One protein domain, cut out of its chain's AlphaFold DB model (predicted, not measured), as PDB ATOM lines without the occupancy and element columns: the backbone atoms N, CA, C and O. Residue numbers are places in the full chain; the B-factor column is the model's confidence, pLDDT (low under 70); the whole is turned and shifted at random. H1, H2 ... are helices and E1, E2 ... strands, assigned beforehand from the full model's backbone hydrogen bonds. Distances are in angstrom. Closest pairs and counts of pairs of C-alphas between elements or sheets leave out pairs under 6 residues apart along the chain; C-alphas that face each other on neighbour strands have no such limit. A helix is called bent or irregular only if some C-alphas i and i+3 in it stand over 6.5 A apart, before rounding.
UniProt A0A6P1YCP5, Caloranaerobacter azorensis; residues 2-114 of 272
ATOM      1  N   LYS A   2      54.248  49.077 106.066       30.23
ATOM      2  CA  LYS A   2      54.192  50.347 106.834       30.23
ATOM      3  C   LYS A   2      52.920  50.583 107.688       30.23
ATOM      4  O   LYS A   2      53.003  51.253 108.706       30.23
ATOM      5  N   LYS A   3      51.762  49.990 107.353       28.73
ATOM      6  CA  LYS A   3      50.497  50.211 108.101       28.73
ATOM      7  C   LYS A   3      50.395  49.484 109.459       28.73
ATOM      8  O   LYS A   3      49.715  49.986 110.344       28.73
ATOM      9  N   LYS A   4      51.100  48.363 109.681       32.75
ATOM     10  CA  LYS A   4      51.081  47.650 110.984       32.75
ATOM     11  C   LYS A   4      51.902  48.355 112.073       32.75
ATOM     12  O   LYS A   4      51.610  48.207 113.253       32.75
ATOM     13  N   GLN A   5      52.891  49.162 111.687       33.00
ATOM     14  CA  GLN A   5      53.768  49.871 112.625       33.00
ATOM     15  C   GLN A   5      53.086  51.093 113.271       33.00
ATOM     16  O   GLN A   5      53.480  51.523 114.356       33.00
ATOM     17  N   HIS A   6      52.017  51.609 112.649       27.17
ATOM     18  CA  HIS A   6      51.251  52.749 113.160       27.17
ATOM     19  C   HIS A   6      50.252  52.394 114.270       27.17
ATOM     20  O   HIS A   6      50.010  53.207 115.157       27.17
ATOM     21  N   ILE A   7      49.714  51.170 114.266       31.44
ATOM     22  CA  ILE A   7      48.791  50.706 115.316       31.44
ATOM     23  C   ILE A   7      49.553  50.474 116.625       31.44
ATOM     24  O   ILE A   7      49.069  50.821 117.699       31.44
ATOM     25  N   ILE A   8      50.788  49.968 116.528       38.06
ATOM     26  CA  ILE A   8      51.656  49.787 117.694       38.06
ATOM     27  C   ILE A   8      51.972  51.148 118.320       38.06
ATOM     28  O   ILE A   8      51.868  51.266 119.526       38.06
ATOM     29  N   THR A   9      52.255  52.191 117.534       36.91
ATOM     30  CA  THR A   9      52.699  53.495 118.063       36.91
ATOM     31  C   THR A   9      51.600  54.349 118.706       36.91
ATOM     32  O   THR A   9      51.898  55.075 119.654       36.91
ATOM     33  N   LYS A  10      50.340  54.260 118.251       32.56
ATOM     34  CA  LYS A  10      49.231  55.014 118.871       32.56
ATOM     35  C   LYS A  10      48.724  54.398 120.180       32.56
ATOM     36  O   LYS A  10      48.395  55.151 121.082       32.56
ATOM     37  N   ASN A  11      48.741  53.067 120.320       35.38
ATOM     38  CA  ASN A  11      48.322  52.397 121.563       35.38
ATOM     39  C   ASN A  11      49.490  52.082 122.519       35.38
ATOM     40  O   ASN A  11      49.263  51.835 123.699       35.38
ATOM     41  N   SER A  12      50.752  52.117 122.062       38.91
ATOM     42  CA  SER A  12      51.934  51.952 122.931       38.91
ATOM     43  C   SER A  12      52.290  53.200 123.741       38.91
ATOM     44  O   SER A  12      53.313  53.207 124.419       38.91
ATOM     45  N   THR A  13      51.505  54.270 123.618       39.25
ATOM     46  CA  THR A  13      51.651  55.503 124.397       39.25
ATOM     47  C   THR A  13      50.567  55.617 125.469       39.25
ATOM     48  O   THR A  13      50.224  56.713 125.892       39.25
ATOM     49  N   TYR A  14      50.115  54.486 126.031       43.62
ATOM     50  CA  TYR A  14      49.940  54.498 127.485       43.62
ATOM     51  C   TYR A  14      51.272  54.985 128.038       43.62
ATOM     52  O   TYR A  14      52.302  54.433 127.653       43.62
ATOM     53  N   ASN A  15      51.261  56.066 128.814       41.97
ATOM     54  CA  ASN A  15      52.441  56.668 129.418       41.97
ATOM     55  C   ASN A  15      53.228  55.600 130.193       41.97
ATOM     56  O   ASN A  15      53.086  55.478 131.408       41.97
ATOM     57  N   ILE A  16      54.072  54.816 129.509       52.47
ATOM     58  CA  ILE A  16      55.160  54.089 130.135       52.47
ATOM     59  C   ILE A  16      55.991  55.229 130.674       52.47
ATOM     60  O   ILE A  16      56.705  55.898 129.922       52.47
ATOM     61  N   ASN A  17      55.786  55.519 131.957       52.66
ATOM     62  CA  ASN A  17      56.579  56.483 132.677       52.66
ATOM     63  C   ASN A  17      58.024  56.181 132.285       52.66
ATOM     64  O   ASN A  17      58.461  55.031 132.390       52.66
ATOM     65  N   LYS A  18      58.730  57.169 131.724       58.19
ATOM     66  CA  LYS A  18      60.059  56.946 131.132       58.19
ATOM     67  C   LYS A  18      61.031  56.303 132.132       58.19
ATOM     68  O   LYS A  18      62.025  55.732 131.700       58.19
ATOM     69  N   ASN A  19      60.695  56.316 133.424       69.56
ATOM     70  CA  ASN A  19      61.460  55.748 134.525       69.56
ATOM     71  C   ASN A  19      61.052  54.322 134.947       69.56
ATOM     72  O   ASN A  19      61.723  53.738 135.796       69.56
ATOM     73  N   SER A  20      59.992  53.724 134.389       81.19
ATOM     74  CA  SER A  20      59.621  52.345 134.730       81.19
ATOM     75  C   SER A  20      60.741  51.385 134.331       81.19
ATOM     76  O   SER A  20      61.212  51.407 133.191       81.19
ATOM     77  N   ARG A  21      61.183  50.553 135.281       88.81
ATOM     78  CA  ARG A  21      62.190  49.495 135.068       88.81
ATOM     79  C   ARG A  21      61.568  48.115 134.884       88.81
ATOM     80  O   ARG A  21      62.243  47.218 134.404       88.81
ATOM     81  N   ILE A  22      60.299  47.948 135.246       92.12
ATOM     82  CA  ILE A  22      59.565  46.687 135.132       92.12
ATOM     83  C   ILE A  22      58.316  46.948 134.296       92.12
ATOM     84  O   ILE A  22      57.596  47.914 134.550       92.12
ATOM     85  N   ILE A  23      58.077  46.107 133.293       93.69
ATOM     86  CA  ILE A  23      56.875  46.143 132.459       93.69
ATOM     87  C   ILE A  23      56.218  44.770 132.511       93.69
ATOM     88  O   ILE A  23      56.822  43.763 132.139       93.69
ATOM     89  N   CYS A  24      54.964  44.752 132.951       94.56
ATOM     90  CA  CYS A  24      54.169  43.543 133.096       94.56
ATOM     91  C   CYS A  24      53.099  43.495 132.004       94.56
ATOM     92  O   CYS A  24      52.330  44.442 131.854       94.56
ATOM     93  N   PHE A  25      53.012  42.387 131.273       96.12
ATOM     94  CA  PHE A  25      51.964  42.169 130.279       96.12
ATOM     95  C   PHE A  25      51.084  40.981 130.647       96.12
ATOM     96  O   PHE A  25      51.569  39.868 130.847       96.12
ATOM     97  N   TYR A  26      49.771  41.195 130.643       95.25
ATOM     98  CA  TYR A  26      48.800  40.107 130.667       95.25
ATOM     99  C   TYR A  26      48.613  39.529 129.257       95.25
ATOM    100  O   TYR A  26      48.413  40.265 128.289       95.25
ATOM    101  N   THR A  27      48.674  38.204 129.127       96.06
ATOM    102  CA  THR A  27      48.624  37.514 127.835       96.06
ATOM    103  C   THR A  27      47.532  36.452 127.783       96.06
ATOM    104  O   THR A  27      47.480  35.506 128.574       96.06
ATOM    105  N   MET A  28      46.680  36.591 126.772       94.25
ATOM    106  CA  MET A  28      45.765  35.562 126.289       94.25
ATOM    107  C   MET A  28      46.259  35.058 124.933       94.25
ATOM    108  O   MET A  28      47.118  35.686 124.313       94.25
ATOM    109  N   CYS A  29      45.710  33.946 124.443       92.69
ATOM    110  CA  CYS A  29      46.120  33.359 123.161       92.69
ATOM    111  C   CYS A  29      46.077  34.388 122.008       92.69
ATOM    112  O   CYS A  29      47.018  34.499 121.223       92.69
ATOM    113  N   ASN A  30      45.032  35.222 121.965       93.06
ATOM    114  CA  ASN A  30      44.850  36.242 120.931       93.06
ATOM    115  C   ASN A  30      45.777  37.468 121.072       93.06
ATOM    116  O   ASN A  30      46.073  38.103 120.065       93.06
ATOM    117  N   SER A  31      46.257  37.808 122.272       94.19
ATOM    118  CA  SER A  31      47.144  38.963 122.488       94.19
ATOM    119  C   SER A  31      48.628  38.591 122.510       94.19
ATOM    120  O   SER A  31      49.482  39.422 122.199       94.19
ATOM    121  N   TYR A  32      48.945  37.334 122.816       96.75
ATOM    122  CA  TYR A  32      50.297  36.858 123.096       96.75
ATOM    123  C   TYR A  32      51.319  37.185 122.002       96.75
ATOM    124  O   TYR A  32      52.366  37.755 122.293       96.75
ATOM    125  N   HIS A  33      51.010  36.909 120.733       95.50
ATOM    126  CA  HIS A  33      51.939  37.166 119.627       95.50
ATOM    127  C   HIS A  33      52.284  38.659 119.473       95.50
ATOM    128  O   HIS A  33      53.440  39.004 119.224       95.50
ATOM    129  N   ASN A  34      51.309  39.551 119.673       96.50
ATOM    130  CA  ASN A  34      51.533  40.996 119.626       96.50
ATOM    131  C   ASN A  34      52.392  41.460 120.806       96.50
ATOM    132  O   ASN A  34      53.307  42.261 120.617       96.50
ATOM    133  N   ILE A  35      52.147  40.912 121.999       97.62
ATOM    134  CA  ILE A  35      52.929  41.220 123.201       97.62
ATOM    135  C   ILE A  35      54.381  40.756 123.066       97.62
ATOM    136  O   ILE A  35      55.283  41.517 123.403       97.62
ATOM    137  N   ILE A  36      54.642  39.568 122.513       98.12
ATOM    138  CA  ILE A  36      56.014  39.090 122.279       98.12
ATOM    139  C   ILE A  36      56.789  40.047 121.360       98.12
ATOM    140  O   ILE A  36      57.950  40.363 121.633       98.12
ATOM    141  N   LEU A  37      56.155  40.539 120.290       97.50
ATOM    142  CA  LEU A  37      56.776  41.494 119.366       97.50
ATOM    143  C   LEU A  37      56.987  42.871 120.007       97.50
ATOM    144  O   LEU A  37      58.041  43.482 119.814       97.50
ATOM    145  N   LEU A  38      56.014  43.349 120.786       96.62
ATOM    146  CA  LEU A  38      56.124  44.605 121.525       96.62
ATOM    147  C   LEU A  38      57.249  44.540 122.562       96.62
ATOM    148  O   LEU A  38      58.089  45.434 122.610       96.62
ATOM    149  N   ALA A  39      57.324  43.456 123.330       96.81
ATOM    150  CA  ALA A  39      58.383  43.220 124.303       96.81
ATOM    151  C   ALA A  39      59.775  43.263 123.654       96.81
ATOM    152  O   ALA A  39      60.673  43.939 124.155       96.81
ATOM    153  N   LYS A  40      59.937  42.629 122.484       97.44
ATOM    154  CA  LYS A  40      61.183  42.689 121.705       97.44
ATOM    155  C   LYS A  40      61.558  44.122 121.336       97.44
ATOM    156  O   LYS A  40      62.717  44.517 121.447       97.44
ATOM    157  N   TYR A  41      60.578  44.892 120.865       96.12
ATOM    158  CA  TYR A  41      60.781  46.290 120.505       96.12
ATOM    159  C   TYR A  41      61.205  47.130 121.716       96.12
ATOM    160  O   TYR A  41      62.148  47.913 121.607       96.12
ATOM    161  N   LEU A  42      60.557  46.933 122.868       94.00
ATOM    162  CA  LEU A  42      60.863  47.647 124.107       94.00
ATOM    163  C   LEU A  42      62.273  47.332 124.613       94.00
ATOM    164  O   LEU A  42      63.043  48.261 124.839       94.00
ATOM    165  N   LYS A  43      62.658  46.052 124.679       93.06
ATOM    166  CA  LYS A  43      64.023  45.643 125.055       93.06
ATOM    167  C   LYS A  43      65.096  46.207 124.126       93.06
ATOM    168  O   LYS A  43      66.142  46.619 124.602       93.06
ATOM    169  N   LYS A  44      64.826  46.310 122.817       94.25
ATOM    170  CA  LYS A  44      65.746  46.963 121.864       94.25
ATOM    171  C   LYS A  44      65.915  48.465 122.133       94.25
ATOM    172  O   LYS A  44      66.924  49.047 121.750       94.25
ATOM    173  N   LYS A  45      64.907  49.120 122.712       91.81
ATOM    174  CA  LYS A  45      64.967  50.545 123.066       91.81
ATOM    175  C   LYS A  45      65.613  50.780 124.425       91.81
ATOM    176  O   LYS A  45      66.238  51.821 124.603       91.81
ATOM    177  N   ARG A  46      65.432  49.846 125.355       91.25
ATOM    178  CA  ARG A  46      65.932  49.903 126.726       91.25
ATOM    179  C   ARG A  46      66.227  48.492 127.226       91.25
ATOM    180  O   ARG A  46      65.313  47.746 127.580       91.25
ATOM    181  N   GLU A  47      67.507  48.133 127.238       90.56
ATOM    182  CA  GLU A  47      67.968  46.799 127.645       90.56
ATOM    183  C   GLU A  47      67.797  46.554 129.154       90.56
ATOM    184  O   GLU A  47      67.636  45.410 129.577       90.56
ATOM    185  N   ASP A  48      67.750  47.632 129.947       91.50
ATOM    186  CA  ASP A  48      67.582  47.624 131.404       91.50
ATOM    187  C   ASP A  48      66.165  47.258 131.876       91.50
ATOM    188  O   ASP A  48      65.956  47.021 133.068       91.50
ATOM    189  N   LEU A  49      65.184  47.232 130.966       94.00
ATOM    190  CA  LEU A  49      63.808  46.859 131.285       94.00
ATOM    191  C   LEU A  49      63.731  45.403 131.720       94.00
ATOM    192  O   LEU A  49      64.307  44.545 131.071       94.00
ATOM    193  N   ILE A  50      62.938  45.103 132.736       95.19
ATOM    194  CA  ILE A  50      62.537  43.743 133.091       95.19
ATOM    195  C   ILE A  50      61.134  43.522 132.532       95.19
ATOM    196  O   ILE A  50      60.190  44.216 132.912       95.19
ATOM    197  N   ILE A  51      60.994  42.572 131.615       97.19
ATOM    198  CA  ILE A  51      59.728  42.195 130.997       97.19
ATOM    199  C   ILE A  51      59.178  40.948 131.679       97.19
ATOM    200  O   ILE A  51      59.741  39.855 131.575       97.19
ATOM    201  N   LEU A  52      58.028  41.130 132.324       97.56
ATOM    202  CA  LEU A  52      57.227  40.081 132.935       97.56
ATOM    203  C   LEU A  52      56.007  39.787 132.058       97.56
ATOM    204  O   LEU A  52      55.267  40.703 131.695       97.56
ATOM    205  N   LEU A  53      55.750  38.514 131.761       98.12
ATOM    206  CA  LEU A  53      54.463  38.080 131.208       98.12
ATOM    207  C   LEU A  53      53.632  37.365 132.272       98.12
ATOM    208  O   LEU A  53      54.166  36.644 133.108       98.12
ATOM    209  N   GLY A  54      52.316  37.513 132.206       96.69
ATOM    210  CA  GLY A  54      51.360  36.758 133.006       96.69
ATOM    211  C   GLY A  54      50.130  36.372 132.191       96.69
ATOM    212  O   GLY A  54      50.031  36.665 130.997       96.69
ATOM    213  N   GLY A  55      49.175  35.721 132.847       95.06
ATOM    214  CA  GLY A  55      47.915  35.299 132.239       95.06
ATOM    215  C   GLY A  55      47.935  33.881 131.651       95.06
ATOM    216  O   GLY A  55      48.968  33.197 131.686       95.06
ATOM    217  N   PRO A  56      46.781  33.412 131.141       94.94
ATOM    218  CA  PRO A  56      46.571  32.010 130.791       94.94
ATOM    219  C   PRO A  56      47.541  31.477 129.742       94.94
ATOM    220  O   PRO A  56      48.035  30.359 129.885       94.94
ATOM    221  N   GLN A  57      47.846  32.272 128.710       96.06
ATOM    222  CA  GLN A  57      48.733  31.828 127.636       96.06
ATOM    223  C   GLN A  57      50.167  31.668 128.141       96.06
ATOM    224  O   GLN A  57      50.713  30.570 128.057       96.06
ATOM    225  N   ALA A  58      50.753  32.728 128.713       96.50
ATOM    226  CA  ALA A  58      52.122  32.679 129.222       96.50
ATOM    227  C   ALA A  58      52.304  31.603 130.301       96.50
ATOM    228  O   ALA A  58      53.321  30.919 130.301       96.50
ATOM    229  N   SER A  59      51.306  31.382 131.163       96.19
ATOM    230  CA  SER A  59      51.371  30.328 132.183       96.19
ATOM    231  C   SER A  59      51.477  28.925 131.581       96.19
ATOM    232  O   SER A  59      52.243  28.101 132.073       96.19
ATOM    233  N   LEU A  60      50.713  28.636 130.521       95.44
ATOM    234  CA  LEU A  60      50.698  27.314 129.884       95.44
ATOM    235  C   LEU A  60      51.923  27.067 128.999       95.44
ATOM    236  O   LEU A  60      52.319  25.919 128.817       95.44
ATOM    237  N   THR A  61      52.535  28.127 128.467       96.50
ATOM    238  CA  THR A  61      53.712  28.033 127.590       96.50
ATOM    239  C   THR A  61      54.996  28.530 128.246       96.50
ATOM    240  O   THR A  61      55.959  28.792 127.530       96.50
ATOM    241  N   ALA A  62      55.046  28.671 129.575       97.50
ATOM    242  CA  ALA A  62      56.096  29.421 130.273       97.50
ATOM    243  C   ALA A  62      57.521  28.992 129.886       97.50
ATOM    244  O   ALA A  62      58.316  29.807 129.417       97.50
ATOM    245  N   LYS A  63      57.814  27.689 129.991       97.75
ATOM    246  CA  LYS A  63      59.129  27.137 129.644       97.75
ATOM    247  C   LYS A  63      59.491  27.400 128.179       97.75
ATOM    248  O   LYS A  63      60.499  28.043 127.912       97.75
ATOM    249  N   LEU A  64      58.619  26.997 127.251       97.88
ATOM    250  CA  LEU A  64      58.833  27.177 125.809       97.88
ATOM    251  C   LEU A  64      59.007  28.657 125.433       97.88
ATOM    252  O   LEU A  64      59.833  29.000 124.593       97.88
ATOM    253  N   THR A  65      58.246  29.544 126.073       98.31
ATOM    254  CA  THR A  65      58.322  30.996 125.866       98.31
ATOM    255  C   THR A  65      59.700  31.522 126.247       98.31
ATOM    256  O   THR A  65      60.312  32.250 125.469       98.31
ATOM    257  N   LEU A  66      60.213  31.129 127.416       98.50
ATOM    258  CA  LEU A  66      61.533  31.553 127.871       98.50
ATOM    259  C   LEU A  66      62.662  30.911 127.050       98.50
ATOM    260  O   LEU A  66      63.655  31.571 126.761       98.50
ATOM    261  N   GLU A  67      62.517  29.666 126.611       98.00
ATOM    262  CA  GLU A  67      63.498  29.029 125.722       98.00
ATOM    263  C   GLU A  67      63.549  29.710 124.344       98.00
ATOM    264  O   GLU A  67      64.620  29.860 123.765       98.00
ATOM    265  N   THR A  68      62.405  30.182 123.841       98.06
ATOM    266  CA  THR A  68      62.290  30.743 122.484       98.06
ATOM    267  C   THR A  68      62.601  32.244 122.418       98.06
ATOM    268  O   THR A  68      63.161  32.719 121.429       98.06
ATOM    269  N   PHE A  69      62.221  33.024 123.437       98.00
ATOM    270  CA  PHE A  69      62.216  34.492 123.366       98.00
ATOM    271  C   PHE A  69      63.119  35.130 124.436       98.00
ATOM    272  O   PHE A  69      62.638  35.448 125.526       98.00
ATOM    273  N   PRO A  70      64.409  35.388 124.142       96.69
ATOM    274  CA  PRO A  70      65.386  35.856 125.136       96.69
ATOM    275  C   PRO A  70      65.095  37.251 125.713       96.69
ATOM    276  O   PRO A  70      65.628  37.599 126.757       96.69
ATOM    277  N   TRP A  71      64.235  38.043 125.070       97.19
ATOM    278  CA  TRP A  71      63.821  39.371 125.546       97.19
ATOM    279  C   TRP A  71      62.672  39.343 126.570       97.19
ATOM    280  O   TRP A  71      62.231  40.399 127.015       97.19
ATOM    281  N   ILE A  72      62.147  38.163 126.908       98.25
ATOM    282  CA  ILE A  72      61.189  37.976 128.004       98.25
ATOM    283  C   ILE A  72      61.967  37.508 129.221       98.25
ATOM    284  O   ILE A  72      62.600  36.462 129.126       98.25
ATOM    285  N   ASP A  73      61.932  38.230 130.338       97.56
ATOM    286  CA  ASP A  73      62.792  37.932 131.490       97.56
ATOM    287  C   ASP A  73      62.134  36.952 132.468       97.56
ATOM    288  O   ASP A  73      62.774  35.998 132.915       97.56
ATOM    289  N   ILE A  74      60.856  37.177 132.786       98.25
ATOM    290  CA  ILE A  74      60.120  36.428 133.813       98.25
ATOM    291  C   ILE A  74      58.705  36.124 133.313       98.25
ATOM    292  O   ILE A  74      58.110  36.893 132.552       98.25
ATOM    293  N   ILE A  75      58.143  34.999 133.744       98.44
ATOM    294  CA  ILE A  75      56.747  34.628 133.515       98.44
ATOM    295  C   ILE A  75      56.086  34.266 134.841       98.44
ATOM    296  O   ILE A  75      56.560  33.371 135.530       98.44
ATOM    297  N   GLY A  76      54.975  34.923 135.171       97.81
ATOM    298  CA  GLY A  76      54.069  34.515 136.241       97.81
ATOM    299  C   GLY A  76      53.142  33.387 135.778       97.81
ATOM    300  O   GLY A  76      52.522  33.478 134.716       97.81
ATOM    301  N   ILE A  77      53.050  32.327 136.577       96.69
ATOM    302  CA  ILE A  77      52.314  31.091 136.313       96.69
ATOM    303  C   ILE A  77      51.166  30.958 137.317       96.69
ATOM    304  O   ILE A  77      51.379  30.619 138.479       96.69
ATOM    305  N   GLY A  78      49.933  31.123 136.835       94.75
ATOM    306  CA  GLY A  78      48.722  31.016 137.652       94.75
ATOM    307  C   GLY A  78      48.127  32.374 138.024       94.75
ATOM    308  O   GLY A  78      48.037  33.262 137.177       94.75
ATOM    309  N   GLU A  79      47.656  32.497 139.265       95.12
ATOM    310  CA  GLU A  79      46.977  33.698 139.771       95.12
ATOM    311  C   GLU A  79      47.996  34.774 140.146       95.12
ATOM    312  O   GLU A  79      48.905  34.530 140.937       95.12
ATOM    313  N   GLY A  80      47.862  35.956 139.541       94.19
ATOM    314  CA  GLY A  80      48.851  37.026 139.655       94.19
ATOM    315  C   GLY A  80      48.900  37.663 141.040       94.19
ATOM    316  O   GLY A  80      49.943  38.183 141.421       94.19
ATOM    317  N   GLU A  81      47.813  37.589 141.805       93.94
ATOM    318  CA  GLU A  81      47.671  38.227 143.115       93.94
ATOM    319  C   GLU A  81      48.678  37.693 144.135       93.94
ATOM    320  O   GLU A  81      49.195  38.456 144.942       93.94
ATOM    321  N   THR A  82      49.040  36.409 144.054       91.69
ATOM    322  CA  THR A  82      50.043  35.807 144.951       91.69
ATOM    323  C   THR A  82      51.480  35.952 144.443       91.69
ATOM    324  O   THR A  82      52.424  35.632 145.164       91.69
ATOM    325  N   ILE A  83      51.662  36.439 143.212       94.81
ATOM    326  CA  ILE A  83      52.956  36.480 142.518       94.81
ATOM    327  C   ILE A  83      53.480  37.912 142.417       94.81
ATOM    328  O   ILE A  83      54.661  38.158 142.652       94.81
ATOM    329  N   ILE A  84      52.623  38.858 142.029       93.50
ATOM    330  CA  ILE A  84      53.065  40.173 141.567       93.50
ATOM    331  C   ILE A  84      53.712  40.981 142.691       93.50
ATOM    332  O   ILE A  84      54.803  41.511 142.514       93.50
ATOM    333  N   GLU A  85      53.098  41.022 143.871       93.19
ATOM    334  CA  GLU A  85      53.606  41.790 145.003       93.19
ATOM    335  C   GLU A  85      54.972  41.283 145.509       93.19
ATOM    336  O   GLU A  85      55.908  42.093 145.562       93.19
ATOM    337  N   PRO A  86      55.160  39.985 145.848       94.62
ATOM    338  CA  PRO A  86      56.466  39.496 146.288       94.62
ATOM    339  C   PRO A  86      57.527  39.626 145.193       94.62
ATOM    340  O   PRO A  86      58.672  39.969 145.495       94.62
ATOM    341  N   LEU A  87      57.155  39.428 143.923       95.94
ATOM    342  CA  LEU A  87      58.081  39.559 142.802       95.94
ATOM    343  C   LEU A  87      58.564  40.996 142.628       95.94
ATOM    344  O   LEU A  87      59.769  41.228 142.565       95.94
ATOM    345  N   ILE A  88      57.653  41.971 142.596       93.94
ATOM    346  CA  ILE A  88      58.029  43.382 142.481       93.94
ATOM    347  C   ILE A  88      58.880  43.806 143.684       93.94
ATOM    348  O   ILE A  88      59.924  44.423 143.487       93.94
ATOM    349  N   LYS A  89      58.520  43.406 144.913       94.25
ATOM    350  CA  LYS A  89      59.326  43.682 146.117       94.25
ATOM    351  C   LYS A  89      60.751  43.135 146.006       94.25
ATOM    352  O   LYS A  89      61.698  43.852 146.335       94.25
ATOM    353  N   ALA A  90      60.912  41.895 145.546       95.56
ATOM    354  CA  ALA A  90      62.224  41.279 145.369       95.56
ATOM    355  C   ALA A  90      63.040  41.985 144.275       95.56
ATOM    356  O   ALA A  90      64.194  42.342 144.511       95.56
ATOM    357  N   LEU A  91      62.428  42.275 143.122       93.62
ATOM    358  CA  LEU A  91      63.085  42.965 142.008       93.62
ATOM    359  C   LEU A  91      63.506  44.396 142.374       93.62
ATOM    360  O   LEU A  91      64.621  44.806 142.057       93.62
ATOM    361  N   SER A  92      62.664  45.146 143.092       89.81
ATOM    362  CA  SER A  92      62.993  46.500 143.563       89.81
ATOM    363  C   SER A  92      64.165  46.519 144.546       89.81
ATOM    364  O   SER A  92      64.931  47.479 144.557       89.81
ATOM    365  N   LYS A  93      64.328  45.458 145.346       92.19
ATOM    366  CA  LYS A  93      65.438  45.291 146.298       92.19
ATOM    367  C   LYS A  93      66.640  44.544 145.714       92.19
ATOM    368  O   LYS A  93      67.577  44.268 146.456       92.19
ATOM    369  N   GLN A  94      66.604  44.175 144.430       90.06
ATOM    370  CA  GLN A  94      67.623  43.335 143.781       90.06
ATOM    371  C   GLN A  94      67.910  42.040 144.566       90.06
ATOM    372  O   GLN A  94      69.039  41.564 144.641       90.06
ATOM    373  N   SER A  95      66.876  41.491 145.203       93.56
ATOM    374  CA  SER A  95      66.949  40.263 145.990       93.56
ATOM    375  C   SER A  95      66.638  39.044 145.123       93.56
ATOM    376  O   SER A  95      66.015  39.159 144.068       93.56
ATOM    377  N   SER A  96      67.044  37.859 145.585       94.44
ATOM    378  CA  SER A  96      66.739  36.609 144.882       94.44
ATOM    379  C   SER A  96      65.229  36.389 144.748       94.44
ATOM    380  O   SER A  96      64.482  36.565 145.710       94.44
ATOM    381  N   ILE A  97      64.797  35.939 143.569       96.50
ATOM    382  CA  ILE A  97      63.409  35.559 143.265       96.50
ATOM    383  C   ILE A  97      63.187  34.040 143.333       96.50
ATOM    384  O   ILE A  97      62.067  33.572 143.146       96.50
ATOM    385  N   SER A  98      64.229  33.252 143.626       96.00
ATOM    386  CA  SER A  98      64.192  31.786 143.522       96.00
ATOM    387  C   SER A  98      63.196  31.106 144.464       96.00
ATOM    388  O   SER A  98      62.743  30.004 144.174       96.00
ATOM    389  N   HIS A  99      62.802  31.774 145.548       94.12
ATOM    390  CA  HIS A  99      61.837  31.280 146.531       94.12
ATOM    391  C   HIS A  99      60.373  31.603 146.181       94.12
ATOM    392  O   HIS A  99      59.459  31.096 146.833       94.12
ATOM    393  N   ILE A 100      60.125  32.452 145.180       96.19
ATOM    394  CA  ILE A 100      58.775  32.900 144.828       96.19
ATOM    395  C   ILE A 100      58.076  31.788 144.047       96.19
ATOM    396  O   ILE A 100      58.552  31.352 143.000       96.19
ATOM    397  N   GLN A 101      56.944  31.299 144.542       96.62
ATOM    398  CA  GLN A 101      56.163  30.292 143.823       96.62
ATOM    399  C   GLN A 101      55.506  30.893 142.577       96.62
ATOM    400  O   GLN A 101      55.172  32.074 142.538       96.62
ATOM    401  N   GLY A 102      55.292  30.066 141.555       96.56
ATOM    402  CA  GLY A 102      54.546  30.478 140.368       96.56
ATOM    403  C   GLY A 102      55.299  31.427 139.457       96.56
ATOM    404  O   GLY A 102      54.663  32.207 138.764       96.56
ATOM    405  N   ILE A 103      56.627  31.370 139.422       98.19
ATOM    406  CA  ILE A 103      57.403  32.087 138.409       98.19
ATOM    407  C   ILE A 103      58.268  31.132 137.595       98.19
ATOM    408  O   ILE A 103      58.748  30.115 138.096       98.19
ATOM    409  N   ALA A 104      58.499  31.489 136.340       98.31
ATOM    410  CA  ALA A 104      59.578  30.946 135.537       98.31
ATOM    411  C   ALA A 104      60.496  32.075 135.072       98.31
ATOM    412  O   ALA A 104      60.032  33.168 134.751       98.31
ATOM    413  N   TYR A 105      61.796  31.814 135.050       98.25
ATOM    414  CA  TYR A 105      62.832  32.792 134.717       98.25
ATOM    415  C   TYR A 105      64.079  32.076 134.188       98.25
ATOM    416  O   TYR A 105      64.119  30.844 134.126       98.25
ATOM    417  N   ARG A 106      65.092  32.839 133.765       97.19
ATOM    418  CA  ARG A 106      66.399  32.286 133.385       97.19
ATOM    419  C   ARG A 106      67.443  32.569 134.450       97.19
ATOM    420  O   ARG A 106      67.571  33.700 134.899       97.19
ATOM    421  N   GLU A 107      68.233  31.556 134.765       95.19
ATOM    422  CA  GLU A 107      69.413  31.657 135.618       95.19
ATOM    423  C   GLU A 107      70.522  30.800 135.004       95.19
ATOM    424  O   GLU A 107      70.282  29.662 134.594       95.19
ATOM    425  N   ASN A 108      71.729  31.358 134.867       93.19
ATOM    426  CA  ASN A 108      72.887  30.668 134.277       93.19
ATOM    427  C   ASN A 108      72.587  30.007 132.911       93.19
ATOM    428  O   ASN A 108      72.996  28.879 132.637       93.19
ATOM    429  N   GLY A 109      71.814  30.698 132.065       92.06
ATOM    430  CA  GLY A 109      71.431  30.225 130.729       92.06
ATOM    431  C   GLY A 109      70.368  29.118 130.702       92.06
ATOM    432  O   GLY A 109      69.999  28.672 129.618       92.06
ATOM    433  N   LYS A 110      69.843  28.685 131.854       96.56
ATOM    434  CA  LYS A 110      68.804  27.651 131.955       96.56
ATOM    435  C   LYS A 110      67.479  28.254 132.392       96.56
ATOM    436  O   LYS A 110      67.444  29.177 133.201       96.56
ATOM    437  N   VAL A 111      66.380  27.716 131.867       98.19
ATOM    438  CA  VAL A 111      65.035  28.073 132.329       98.19
ATOM    439  C   VAL A 111      64.722  27.311 133.611       98.19
ATOM    440  O   VAL A 111      64.743  26.080 133.626       98.19
ATOM    441  N   ILE A 112      64.407  28.055 134.666       98.06
ATOM    442  CA  ILE A 112      63.938  27.543 135.951       98.06
ATOM    443  C   ILE A 112      62.442  27.821 136.046       98.06
ATOM    444  O   ILE A 112      62.001  28.941 135.798       98.06
ATOM    445  N   CYS A 113      61.665  26.802 136.411       97.81
ATOM    446  CA  CYS A 113      60.243  26.929 136.713       97.81
ATOM    447  C   CYS A 113      60.029  26.581 138.184       97.81
ATOM    448  O   CYS A 113      60.164  25.418 138.570       97.81
ATOM    449  N   ASN A 114      59.676  27.576 138.990       96.88
ATOM    450  CA  ASN A 114      59.337  27.354 140.386       96.88
ATOM    451  C   ASN A 114      57.981  26.629 140.498       96.88
ATOM    452  O   ASN A 114      57.149  26.729 139.587       96.88
TER     453      ASN A 114
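AT A GLANCE: This is residues 2 to 114 of the 272 residues of a protein of Caloranaerobacter azorensis (UniProt A0A6P1YCP5). A twisted five-stranded sheet forms the middle of the body, with helices packed on both faces: H2 and H4 cover one face, with short H3 beside the strands, and H5 covers part of the other. H1 lies beyond H2 at one end of the longest axis, and residues 2 to 7, of which 4 to 7 belong to H1, stick out from the body. The printed part has 113 residues with five named helices and five named strands, in the chain order H1 E1 H2 E2 H3 H4 E3 H5 E4 E5; the sheet is mixed, in the order E1 E2 E3 E4 E5, and the class is mixed, helices and strands. The whole is compact, with a radius of gyration of the C-alphas of 13.9 A, yet only just elongated, spanning 44 by 29 by 28 A.

HOW THE PARTS SIT: The sheet is twisted, its C-alphas lying up to 4.0 A off their best plane. Its edge strand E1, residues 22 to 26, is parallel to E2, residues 50 to 54, at 20 degrees, with N 25 and O 52 within hydrogen-bond range at 2.8 A. E2 is parallel to E3, residues 74 to 76, at 26 degrees, with N 76 and O 53 at 2.8 A. E3 is antiparallel to E4, residues 103 to 107, with N 75 and O 104 at 2.8 A. E4 and the other edge strand E5, residues 110 to 113, form an antiparallel hairpin, with N 110 and O 107 at 2.9 A. H2, residues 29 to 45, is on the sheet at a height of 9.8 A, over E1 and E2, and runs along the strands, at 3 degrees to E1 on the local plane; the closest C-alphas of H2 and E2 are those of Ala 39 and Ile 51, 6.9 A apart. H2 is irregular: C-alphas 30 and 33 are 7.3 A apart. E1, H2 and E2 make a strand-helix-strand unit, two parallel neighbour strands joined through a helix, with a right-handed crossover. E2, H3, H4 and E3 make another right-handed one, with H3 at residues 56 to 60 and H4 at residues 62 to 68. H4 is on the same face as H2, over E4 at a height of 7.3 A; its closest C-alpha pair with E5 is Lys 63 and Val 111, 6.6 A. H3, on that face too, lies over none of the strands, but only just, with 2 of its C-alphas falling on E2. H2 touches H3 with residues 29 to 32 alone, the closest C-alphas being those of Cys 29 and Gln 57, 5.4 A apart. H5, residues 84 to 92, is on the opposite face, over E2 at a height of 9.5 A; the closest C-alphas of E3 and H5 are those of Gly 76 and Ile 84, 7.8 A apart. H1, residues 4 to 11, is not on the sheet; it is close to H2 but not clearly touching, the C-alphas of Ile 8 and Leu 38 being 7.8 A apart, and about perpendicular to it at 86 degrees. Every O i to N i+4 pair is within hydrogen-bond range in H3, H4 and H5; in H1 it is 3 of 4, in H2 11 of 13.

IN THESE COORDINATES: H1 begins at C-alpha 4, (51.081, 47.650, 110.984), and measures 11.9 A from first to last C-alpha. E1 measures 13.4 A, E2 13.2 A and E4 12.3 A. H2, the longest helix, measures 25.5 A from C-alpha 29 at (46.120, 33.359, 123.161), and H5 11.9 A. E5 ends at C-alpha 113, (60.243, 26.929, 136.713).

THE WHOLE: The C-alphas of Lys 2 and His 99, 44.7 A apart, are the two farthest apart. The printed part has no cut, and no link is long. Residues 13 to 18 stand free as well. The mean pLDDT of the printed part is 86.5; residues 2 to 19 are under 70, and H1 has a mean of 33.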